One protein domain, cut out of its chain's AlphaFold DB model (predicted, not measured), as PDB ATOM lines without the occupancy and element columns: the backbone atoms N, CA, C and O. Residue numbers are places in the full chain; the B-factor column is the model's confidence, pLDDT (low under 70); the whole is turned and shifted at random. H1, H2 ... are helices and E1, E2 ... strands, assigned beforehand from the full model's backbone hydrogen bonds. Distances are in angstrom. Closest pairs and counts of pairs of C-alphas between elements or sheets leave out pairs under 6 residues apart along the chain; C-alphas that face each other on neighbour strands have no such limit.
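This is residues 29 to 92 of the 104 residues of an uncharacterized protein of Acidimicrobiaceae bacterium (UniProt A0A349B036). A small, narrow sheet of three antiparallel strands, with one long helix, H2, leading away from one end of it like a handle and a very short helix, H1, at the opposite end. The far part of H2, residues 82 to 92, sticks out free, while the long stretch of residues 29 to 44, with no named element, loops over one face of the sheet before E1. The printed part has 64 residues, with three named strands and two named helices in the order E1, E2, H1, E3, H2; the sheet's order is E1 - E2 - E3, and the class is mixed, helices and strands. The whole is only just loose, close to extended, with a radius of gyration of the C-alphas of 15.7 A, and the C-alphas span 52 by 19 by 15 A, a rod in outline with H2 making much of its length.

In the sheet, E2, residues 53 to 59, is the inner strand, and E1, residues 45 to 50, and E3, residues 68 to 70, are the edge strands. E1 and E2 form a hairpin, antiparallel at 155 degrees between their directions; N 47 and O 56 are 2.9 A apart and N 56 and O 47 are 2.8 A apart, both within hydrogen-bond range. E2 and E3 are antiparallel at 170 degrees, with N 59 and O 68 at 2.8 A and N 57 and O 70 at 3.0 A, within hydrogen-bond range. H2, residues 74 to 92, only grazes the sheet with its residues 74 to 81; the closest C-alphas of E2 and H2 are those of Ile 53 and Thr 77, 5.1 A apart. H1, residues 61 to 64, is not on the sheet, and H1 and H2 are apart. In H2 every O i to N i+4 pair is within hydrogen-bond range; H1 is too short for such a pair.

E2 is 19.5 A long from first to last C-alpha, and E1 is 16.4 A, beginning at C-alpha 45 at (172.974, 278.774, 302.387). E3 is 6.7 A and H1 5.4 A. H2 is 26.7 A, from C-alpha 74 at (188.694, 283.339, 291.059) to C-alpha 92 at (187.674, 303.650, 273.819).

The C-alphas farthest apart in the domain, those of Gly 65 and Leu 92, are 52.5 A apart. Without the free residues 82 to 92, the body of 53 residues spans 37 by 19 by 14 A. The four links between named elements are tight, and the printed part has no cut. The mean pLDDT of the printed part is 89.4, and no printed residue is under 70.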
ATOM      1  N   SER A  29     171.484 283.203 292.409       77.50
ATOM      2  CA  SER A  29     172.084 282.746 293.671       77.50
ATOM      3  C   SER A  29     170.978 282.225 294.587       77.50
ATOM      4  O   SER A  29     170.458 282.961 295.416       77.50
ATOM      5  N   ASP A  30     170.599 280.966 294.385       79.12
ATOM      6  CA  ASP A  30     169.613 280.255 295.203       79.12
ATOM      7  C   ASP A  30     170.293 279.099 295.958       79.12
ATOM      8  O   ASP A  30     171.291 278.548 295.476       79.12
ATOM      9  N   ASP A  31     169.744 278.713 297.109       76.38
ATOM     10  CA  ASP A  31     170.297 277.704 298.031       76.38
ATOM     11  C   ASP A  31     170.447 276.330 297.353       76.38
ATOM     12  O   ASP A  31     171.378 275.570 297.625       76.38
ATOM     13  N   LEU A  32     169.606 276.050 296.348       77.94
ATOM     14  CA  LEU A  32     169.679 274.850 295.503       77.94
ATOM     15  C   LEU A  32     171.020 274.685 294.760       77.94
ATOM     16  O   LEU A  32     171.296 273.620 294.205       77.94
ATOM     17  N   ARG A  33     171.869 275.720 294.726       76.38
ATOM     18  CA  ARG A  33     173.198 275.686 294.094       76.38
ATOM     19  C   ARG A  33     174.321 275.259 295.029       76.38
ATOM     20  O   ARG A  33     175.447 275.125 294.554       76.38
ATOM     21  N   CYS A  34     174.020 275.015 296.302       87.62
ATOM     22  CA  CYS A  34     174.982 274.590 297.312       87.62
ATOM     23  C   CYS A  34     174.698 273.162 297.825       87.62
ATOM     24  O   CYS A  34     174.502 272.986 299.032       87.62
ATOM     25  N   PRO A  35     174.638 272.126 296.960       87.69
ATOM     26  CA  PRO A  35     174.475 270.755 297.431       87.69
ATOM     27  C   PRO A  35     175.735 270.297 298.179       87.69
ATOM     28  O   PRO A  35     176.850 270.481 297.694       87.69
ATOM     29  N   ALA A  36     175.566 269.683 299.353       83.06
ATOM     30  CA  ALA A  36     176.676 269.127 300.134       83.06
ATOM     31  C   ALA A  36     177.415 267.994 299.393       83.06
ATOM     32  O   ALA A  36     178.629 267.823 299.540       83.06
ATOM     33  N   SER A  37     176.683 267.228 298.579       79.31
ATOM     34  CA  SER A  37     177.204 266.209 297.669       79.31
ATOM     35  C   SER A  37     176.286 266.082 296.437       79.31
ATOM     36  O   SER A  37     175.132 266.506 296.505       79.31
ATOM     37  N   PRO A  38     176.760 265.526 295.303       73.12
ATOM     38  CA  PRO A  38     176.003 265.488 294.043       73.12
ATOM     39  C   PRO A  38     174.633 264.796 294.121       73.12
ATOM     40  O   PRO A  38     173.764 265.098 293.306       73.12
ATOM     41  N   ASP A  39     174.449 263.901 295.096       72.44
ATOM     42  CA  ASP A  39     173.256 263.063 295.246       72.44
ATOM     43  C   ASP A  39     172.417 263.417 296.493       72.44
ATOM     44  O   ASP A  39     171.385 262.795 296.746       72.44
ATOM     45  N   GLU A  40     172.831 264.411 297.288       70.81
ATOM     46  CA  GLU A  40     172.134 264.788 298.521       70.81
ATOM     47  C   GLU A  40     171.181 265.970 298.331       70.81
ATOM     48  O   GLU A  40     171.518 266.999 297.753       70.81
ATOM     49  N   SER A  41     170.001 265.870 298.947       77.81
ATOM     50  CA  SER A  41     169.060 266.989 299.109       77.81
ATOM     51  C   SER A  41     169.433 267.925 300.272       77.81
ATOM     52  O   SER A  41     168.578 268.639 300.795       77.81
ATOM     53  N   ASN A  42     170.690 267.887 300.724       83.31
ATOM     54  CA  ASN A  42     171.205 268.681 301.832       83.31
ATOM     55  C   ASN A  42     171.893 269.937 301.281       83.31
ATOM     56  O   ASN A  42     173.039 269.887 300.827       83.31
ATOM     57  N   TYR A  43     171.166 271.051 301.281       88.12
ATOM     58  CA  TYR A  43     171.612 272.311 300.693       88.12
ATOM     59  C   TYR A  43     172.116 273.283 301.761       88.12
ATOM     60  O   TYR A  43     171.523 273.417 302.837       88.12
ATOM     61  N   GLY A  44     173.235 273.937 301.465       89.75
ATOM     62  CA  GLY A  44     173.758 275.047 302.253       89.75
ATOM     63  C   GLY A  44     173.077 276.367 301.897       89.75
ATOM     64  O   GLY A  44     172.326 276.458 300.931       89.75
ATOM     65  N   GLU A  45     173.382 277.400 302.670       90.75
ATOM     66  CA  GLU A  45     172.974 278.774 302.387       90.75
ATOM     67  C   GLU A  45     173.860 279.363 301.283       90.75
ATOM     68  O   GLU A  45     175.094 279.286 301.362       90.75
ATOM     69  N   ALA A  46     173.234 279.951 300.265       91.44
ATOM     70  CA  ALA A  46     173.897 280.617 299.155       91.44
ATOM     71  C   ALA A  46     173.945 282.137 299.372       91.44
ATOM     72  O   ALA A  46     172.917 282.805 299.472       91.44
ATOM     73  N   GLU A  47     175.143 282.721 299.356       90.38
ATOM     74  CA  GLU A  47     175.333 284.175 299.417       90.38
ATOM     75  C   GLU A  47     176.113 284.670 298.197       90.38
ATOM     76  O   GLU A  47     177.199 284.182 297.891       90.38
ATOM     77  N   TRP A  48     175.589 285.671 297.489       91.94
ATOM     78  CA  TRP A  48     176.323 286.299 296.391       91.94
ATOM     79  C   TRP A  48     177.418 287.226 296.920       91.94
ATOM     80  O   TRP A  48     177.147 288.177 297.657       91.94
ATOM     81  N   ARG A  49     178.653 287.016 296.464       91.12
ATOM     82  CA  ARG A  49     179.787 287.902 296.727       91.12
ATOM     83  C   ARG A  49     180.250 288.576 295.446       91.12
ATOM     84  O   ARG A  49     180.294 287.992 294.366       91.12
ATOM     85  N   TRP A  50     180.645 289.834 295.600       88.12
ATOM     86  CA  TRP A  50     181.183 290.659 294.517       88.12
ATOM     87  C   TRP A  50     182.692 290.501 294.336       88.12
ATOM     88  O   TRP A  50     183.228 290.934 293.318       88.12
ATOM     89  N   PHE A  51     183.392 289.919 295.316       90.50
ATOM     90  CA  PHE A  51     184.835 289.727 295.242       90.50
ATOM     91  C   PHE A  51     185.337 288.585 296.151       90.50
ATOM     92  O   PHE A  51     185.265 288.727 297.374       90.50
ATOM     93  N   PRO A  52     185.895 287.501 295.575       92.00
ATOM     94  CA  PRO A  52     185.753 287.113 294.167       92.00
ATOM     95  C   PRO A  52     184.268 286.990 293.769       92.00
ATOM     96  O   PRO A  52     183.425 286.654 294.596       92.00
ATOM     97  N   ILE A  53     183.942 287.335 292.520       92.31
ATOM     98  CA  ILE A  53     182.580 287.247 291.981       92.31
ATOM     99  C   ILE A  53     182.112 285.793 291.999       92.31
ATOM    100  O   ILE A  53     182.730 284.937 291.364       92.31
ATOM    101  N   GLY A  54     180.984 285.540 292.654       92.19
ATOM    102  CA  GLY A  54     180.325 284.240 292.649       92.19
ATOM    103  C   GLY A  54     179.453 284.020 293.879       92.19
ATOM    104  O   GLY A  54     179.228 284.929 294.673       92.19
ATOM    105  N   THR A  55     178.977 282.790 294.038       91.75
ATOM    106  CA  THR A  55     178.214 282.368 295.216       91.75
ATOM    107  C   THR A  55     179.160 281.745 296.241       91.75
ATOM    108  O   THR A  55     179.939 280.857 295.900       91.75
ATOM    109  N   THR A  56     179.087 282.204 297.485       92.38
ATOM    110  CA  THR A  56     179.603 281.496 298.659       92.38
ATOM    111  C   THR A  56     178.545 280.525 299.149       92.38
ATOM    112  O   THR A  56     177.386 280.907 299.289       92.38
ATOM    113  N   CYS A  57     178.959 279.296 299.433       92.69
ATOM    114  CA  CYS A  57     178.103 278.284 300.034       92.69
ATOM    115  C   CYS A  57     178.507 278.061 301.487       92.69
ATOM    116  O   CYS A  57     179.692 277.887 301.789       92.69
ATOM    117  N   ARG A  58     177.526 278.051 302.391       93.56
ATOM    118  CA  ARG A  58     177.749 277.791 303.813       93.56
ATOM    119  C   ARG A  58     176.842 276.679 304.316       93.56
ATOM    120  O   ARG A  58     175.625 276.764 304.221       93.56
ATOM    121  N   TRP A  59     177.449 275.676 304.930       94.06
ATOM    122  CA  TRP A  59     176.766 274.619 305.663       94.06
ATOM    123  C   TRP A  59     177.058 274.803 307.142       94.06
ATOM    124  O   TRP A  59     178.187 275.138 307.518       94.06
ATOM    125  N   THR A  60     176.027 274.638 307.960       92.50
ATOM    126  CA  THR A  60     176.129 274.818 309.410       92.50
ATOM    127  C   THR A  60     175.721 273.550 310.130       92.50
ATOM    128  O   THR A  60     174.792 272.863 309.699       92.50
ATOM    129  N   GLU A  61     176.348 273.262 311.268       91.75
ATOM    130  CA  GLU A  61     176.049 272.063 312.053       91.75
ATOM    131  C   GLU A  61     174.561 271.974 312.432       91.75
ATOM    132  O   GLU A  61     173.953 270.911 312.323       91.75
ATOM    133  N   ALA A  62     173.933 273.111 312.746       88.81
ATOM    134  CA  ALA A  62     172.519 273.190 313.114       88.81
ATOM    135  C   ALA A  62     171.536 272.802 311.991       88.81
ATOM    136  O   ALA A  62     170.442 272.325 312.287       88.81
ATOM    137  N   LYS A  63     171.891 273.034 310.720       85.38
ATOM    138  CA  LYS A  63     171.013 272.760 309.564       85.38
ATOM    139  C   LYS A  63     171.424 271.518 308.782       85.38
ATOM    140  O   LYS A  63     170.565 270.817 308.260       85.38
ATOM    141  N   ASN A  64     172.724 271.259 308.697       88.06
ATOM    142  CA  ASN A  64     173.311 270.306 307.762       88.06
ATOM    143  C   ASN A  64     174.108 269.191 308.464       88.06
ATOM    144  O   ASN A  64     174.491 268.232 307.799       88.06
ATOM    145  N   GLY A  65     174.355 269.300 309.778       89.56
ATOM    146  CA  GLY A  65     175.118 268.323 310.568       89.56
ATOM    147  C   GLY A  65     176.642 268.460 310.475       89.56
ATOM    148  O   GLY A  65     177.361 267.616 311.002       89.56
ATOM    149  N   PHE A  66     177.144 269.499 309.801       91.00
ATOM    150  CA  PHE A  66     178.564 269.834 309.715       91.00
ATOM    151  C   PHE A  66     178.762 271.323 309.409       91.00
ATOM    152  O   PHE A  66     177.903 271.954 308.792       91.00
ATOM    153  N   ASP A  67     179.931 271.853 309.769       93.88
ATOM    154  CA  ASP A  67     180.355 273.199 309.390       93.88
ATOM    155  C   ASP A  67     181.296 273.154 308.183       93.88
ATOM    156  O   ASP A  67     182.364 272.533 308.208       93.88
ATOM    157  N   ARG A  68     180.912 273.846 307.108       93.31
ATOM    158  CA  ARG A  68     181.758 274.061 305.929       93.31
ATOM    159  C   ARG A  68     181.432 275.405 305.294       93.31
ATOM    160  O   ARG A  68     180.274 275.805 305.225       93.31
ATOM    161  N   VAL A  69     182.453 276.075 304.778       93.88
ATOM    162  CA  VAL A  69     182.298 277.253 303.924       93.88
ATOM    163  C   VAL A  69     183.089 277.021 302.647       93.88
ATOM    164  O   VAL A  69     184.270 276.682 302.705       93.88
ATOM    165  N   GLU A  70     182.440 277.210 301.507       92.75
ATOM    166  CA  GLU A  70     183.075 277.191 300.194       92.75
ATOM    167  C   GLU A  70     183.007 278.591 299.588       92.75
ATOM    168  O   GLU A  70     181.934 279.148 299.343       92.75
ATOM    169  N   GLU A  71     184.181 279.189 299.390       92.69
ATOM    170  CA  GLU A  71     184.304 280.507 298.779       92.69
ATOM    171  C   GLU A  71     184.258 280.426 297.246       92.69
ATOM    172  O   GLU A  71     184.705 279.437 296.655       92.69
ATOM    173  N   PRO A  72     183.761 281.479 296.572       91.50
ATOM    174  CA  PRO A  72     183.735 281.521 295.124       91.50
ATOM    175  C   PRO A  72     185.149 281.472 294.546       91.50
ATOM    176  O   PRO A  72     186.078 282.132 295.011       91.50
ATOM    177  N   GLY A  73     185.306 280.701 293.473       90.75
ATOM    178  CA  GLY A  73     186.565 280.633 292.745       90.75
ATOM    179  C   GLY A  73     186.915 281.949 292.041       90.75
ATOM    180  O   GLY A  73     186.058 282.747 291.664       90.75
ATOM    181  N   TRP A  74     188.204 282.150 291.767       94.19
ATOM    182  CA  TRP A  74     188.694 283.339 291.059       94.19
ATOM    183  C   TRP A  74     188.411 283.337 289.553       94.19
ATOM    184  O   TRP A  74     188.389 284.400 288.934       94.19
ATOM    185  N   ALA A  75     188.180 282.168 288.953       93.81
ATOM    186  CA  ALA A  75     187.949 282.019 287.516       93.81
ATOM    187  C   ALA A  75     186.854 282.954 286.946       93.81
ATOM    188  O   ALA A  75     187.161 283.691 286.003       93.81
ATOM    189  N   PRO A  76     185.620 283.011 287.496       90.81
ATOM    190  CA  PRO A  76     184.596 283.952 287.030       90.81
ATOM    191  C   PRO A  76     185.038 285.415 287.153       90.81
ATOM    192  O   PRO A  76     184.821 286.204 286.236       90.81
ATOM    193  N   THR A  77     185.727 285.763 288.242       93.38
ATOM    194  CA  THR A  77     186.258 287.117 288.468       93.38
ATOM    195  C   THR A  77     187.254 287.513 287.381       93.38
ATOM    196  O   THR A  77     187.135 288.587 286.795       93.38
ATOM    197  N   ILE A  78     188.211 286.635 287.069       95.69
ATOM    198  CA  ILE A  78     189.238 286.869 286.041       95.69
ATOM    199  C   ILE A  78     188.597 286.995 284.657       95.69
ATOM    200  O   ILE A  78     188.972 287.876 283.879       95.69
ATOM    201  N   LEU A  79     187.616 286.142 284.350       94.06
ATOM    202  CA  LEU A  79     186.897 286.182 283.081       94.06
ATOM    203  C   LEU A  79     186.161 287.517 282.906       94.06
ATOM    204  O   LEU A  79     186.339 288.188 281.888       94.06
ATOM    205  N   ILE A  80     185.390 287.934 283.913       94.19
ATOM    206  CA  ILE A  80     184.647 289.200 283.895       94.19
ATOM    207  C   ILE A  80     185.608 290.387 283.813       94.19
ATOM    208  O   ILE A  80     185.409 291.270 282.981       94.19
ATOM    209  N   ALA A  81     186.687 290.393 284.599       95.25
ATOM    210  CA  ALA A  81     187.703 291.441 284.537       95.25
ATOM    211  C   ALA A  81     188.314 291.553 283.130       95.25
ATOM    212  O   ALA A  81     188.436 292.650 282.585       95.25
ATOM    213  N   THR A  82     188.621 290.417 282.499       96.50
ATOM    214  CA  THR A  82     189.156 290.374 281.131       96.50
ATOM    215  C   THR A  82     188.151 290.922 280.117       96.50
ATOM    216  O   THR A  82     188.521 291.718 279.250       96.50
ATOM    217  N   MET A  83     186.870 290.561 280.233       96.25
ATOM    218  CA  MET A  83     185.801 291.104 279.386       96.25
ATOM    219  C   MET A  83     185.635 292.618 279.572       96.25
ATOM    220  O   MET A  83     185.506 293.345 278.589       96.25
ATOM    221  N   LEU A  84     185.693 293.117 280.809       95.50
ATOM    222  CA  LEU A  84     185.590 294.549 281.097       95.50
ATOM    223  C   LEU A  84     186.751 295.334 280.484       95.50
ATOM    224  O   LEU A  84     186.519 296.350 279.826       95.50
ATOM    225  N   VAL A  85     187.988 294.854 280.645       96.75
ATOM    226  CA  VAL A  85     189.185 295.504 280.089       96.75
ATOM    227  C   VAL A  85     189.153 295.495 278.560       96.75
ATOM    228  O   VAL A  85     189.324 296.540 277.929       96.75
ATOM    229  N   THR A  86     188.889 294.339 277.947       95.62
ATOM    230  CA  THR A  86     188.867 294.201 276.481       95.62
ATOM    231  C   THR A  86     187.702 294.960 275.848       95.62
ATOM    232  O   THR A  86     187.907 295.711 274.894       95.62
ATOM    233  N   GLY A  87     186.495 294.837 276.405       93.81
ATOM    234  CA  GLY A  87     185.306 295.547 275.943       93.81
ATOM    235  C   GLY A  87     185.473 297.064 276.028       93.81
ATOM    236  O   GLY A  87     185.253 297.769 275.038       93.81
ATOM    237  N   SER A  88     185.963 297.569 277.165       94.44
ATOM    238  CA  SER A  88     186.237 299.000 277.348       94.44
ATOM    239  C   SER A  88     187.328 299.494 276.398       94.44
ATOM    240  O   SER A  88     187.160 300.531 275.761       94.44
ATOM    241  N   GLY A  89     188.416 298.735 276.224       94.19
ATOM    242  CA  GLY A  89     189.488 299.074 275.285       94.19
ATOM    243  C   GLY A  89     189.010 299.168 273.830       94.19
ATOM    244  O   GLY A  89     189.378 300.096 273.103       94.19
ATOM    245  N   LEU A  90     188.130 298.261 273.398       92.38
ATOM    246  CA  LEU A  90     187.524 298.296 272.062       92.38
ATOM    247  C   LEU A  90     186.625 299.523 271.862       92.38
ATOM    248  O   LEU A  90     186.691 300.173 270.816       92.38
ATOM    249  N   VAL A  91     185.825 299.874 272.871       92.00
ATOM    250  CA  VAL A  91     184.981 301.072 272.834       92.00
ATOM    251  C   VAL A  91     185.844 302.335 272.803       92.00
ATOM    252  O   VAL A  91     185.675 303.165 271.912       92.00
ATOM    253  N   LEU A  92     186.817 302.465 273.705       91.50
ATOM    254  CA  LEU A  92     187.674 303.650 273.819       91.50
ATOM    255  C   LEU A  92     188.559 303.863 272.582       91.50
ATOM    256  O   LEU A  92     188.672 304.985 272.085       91.50
TER     257      LEU A  92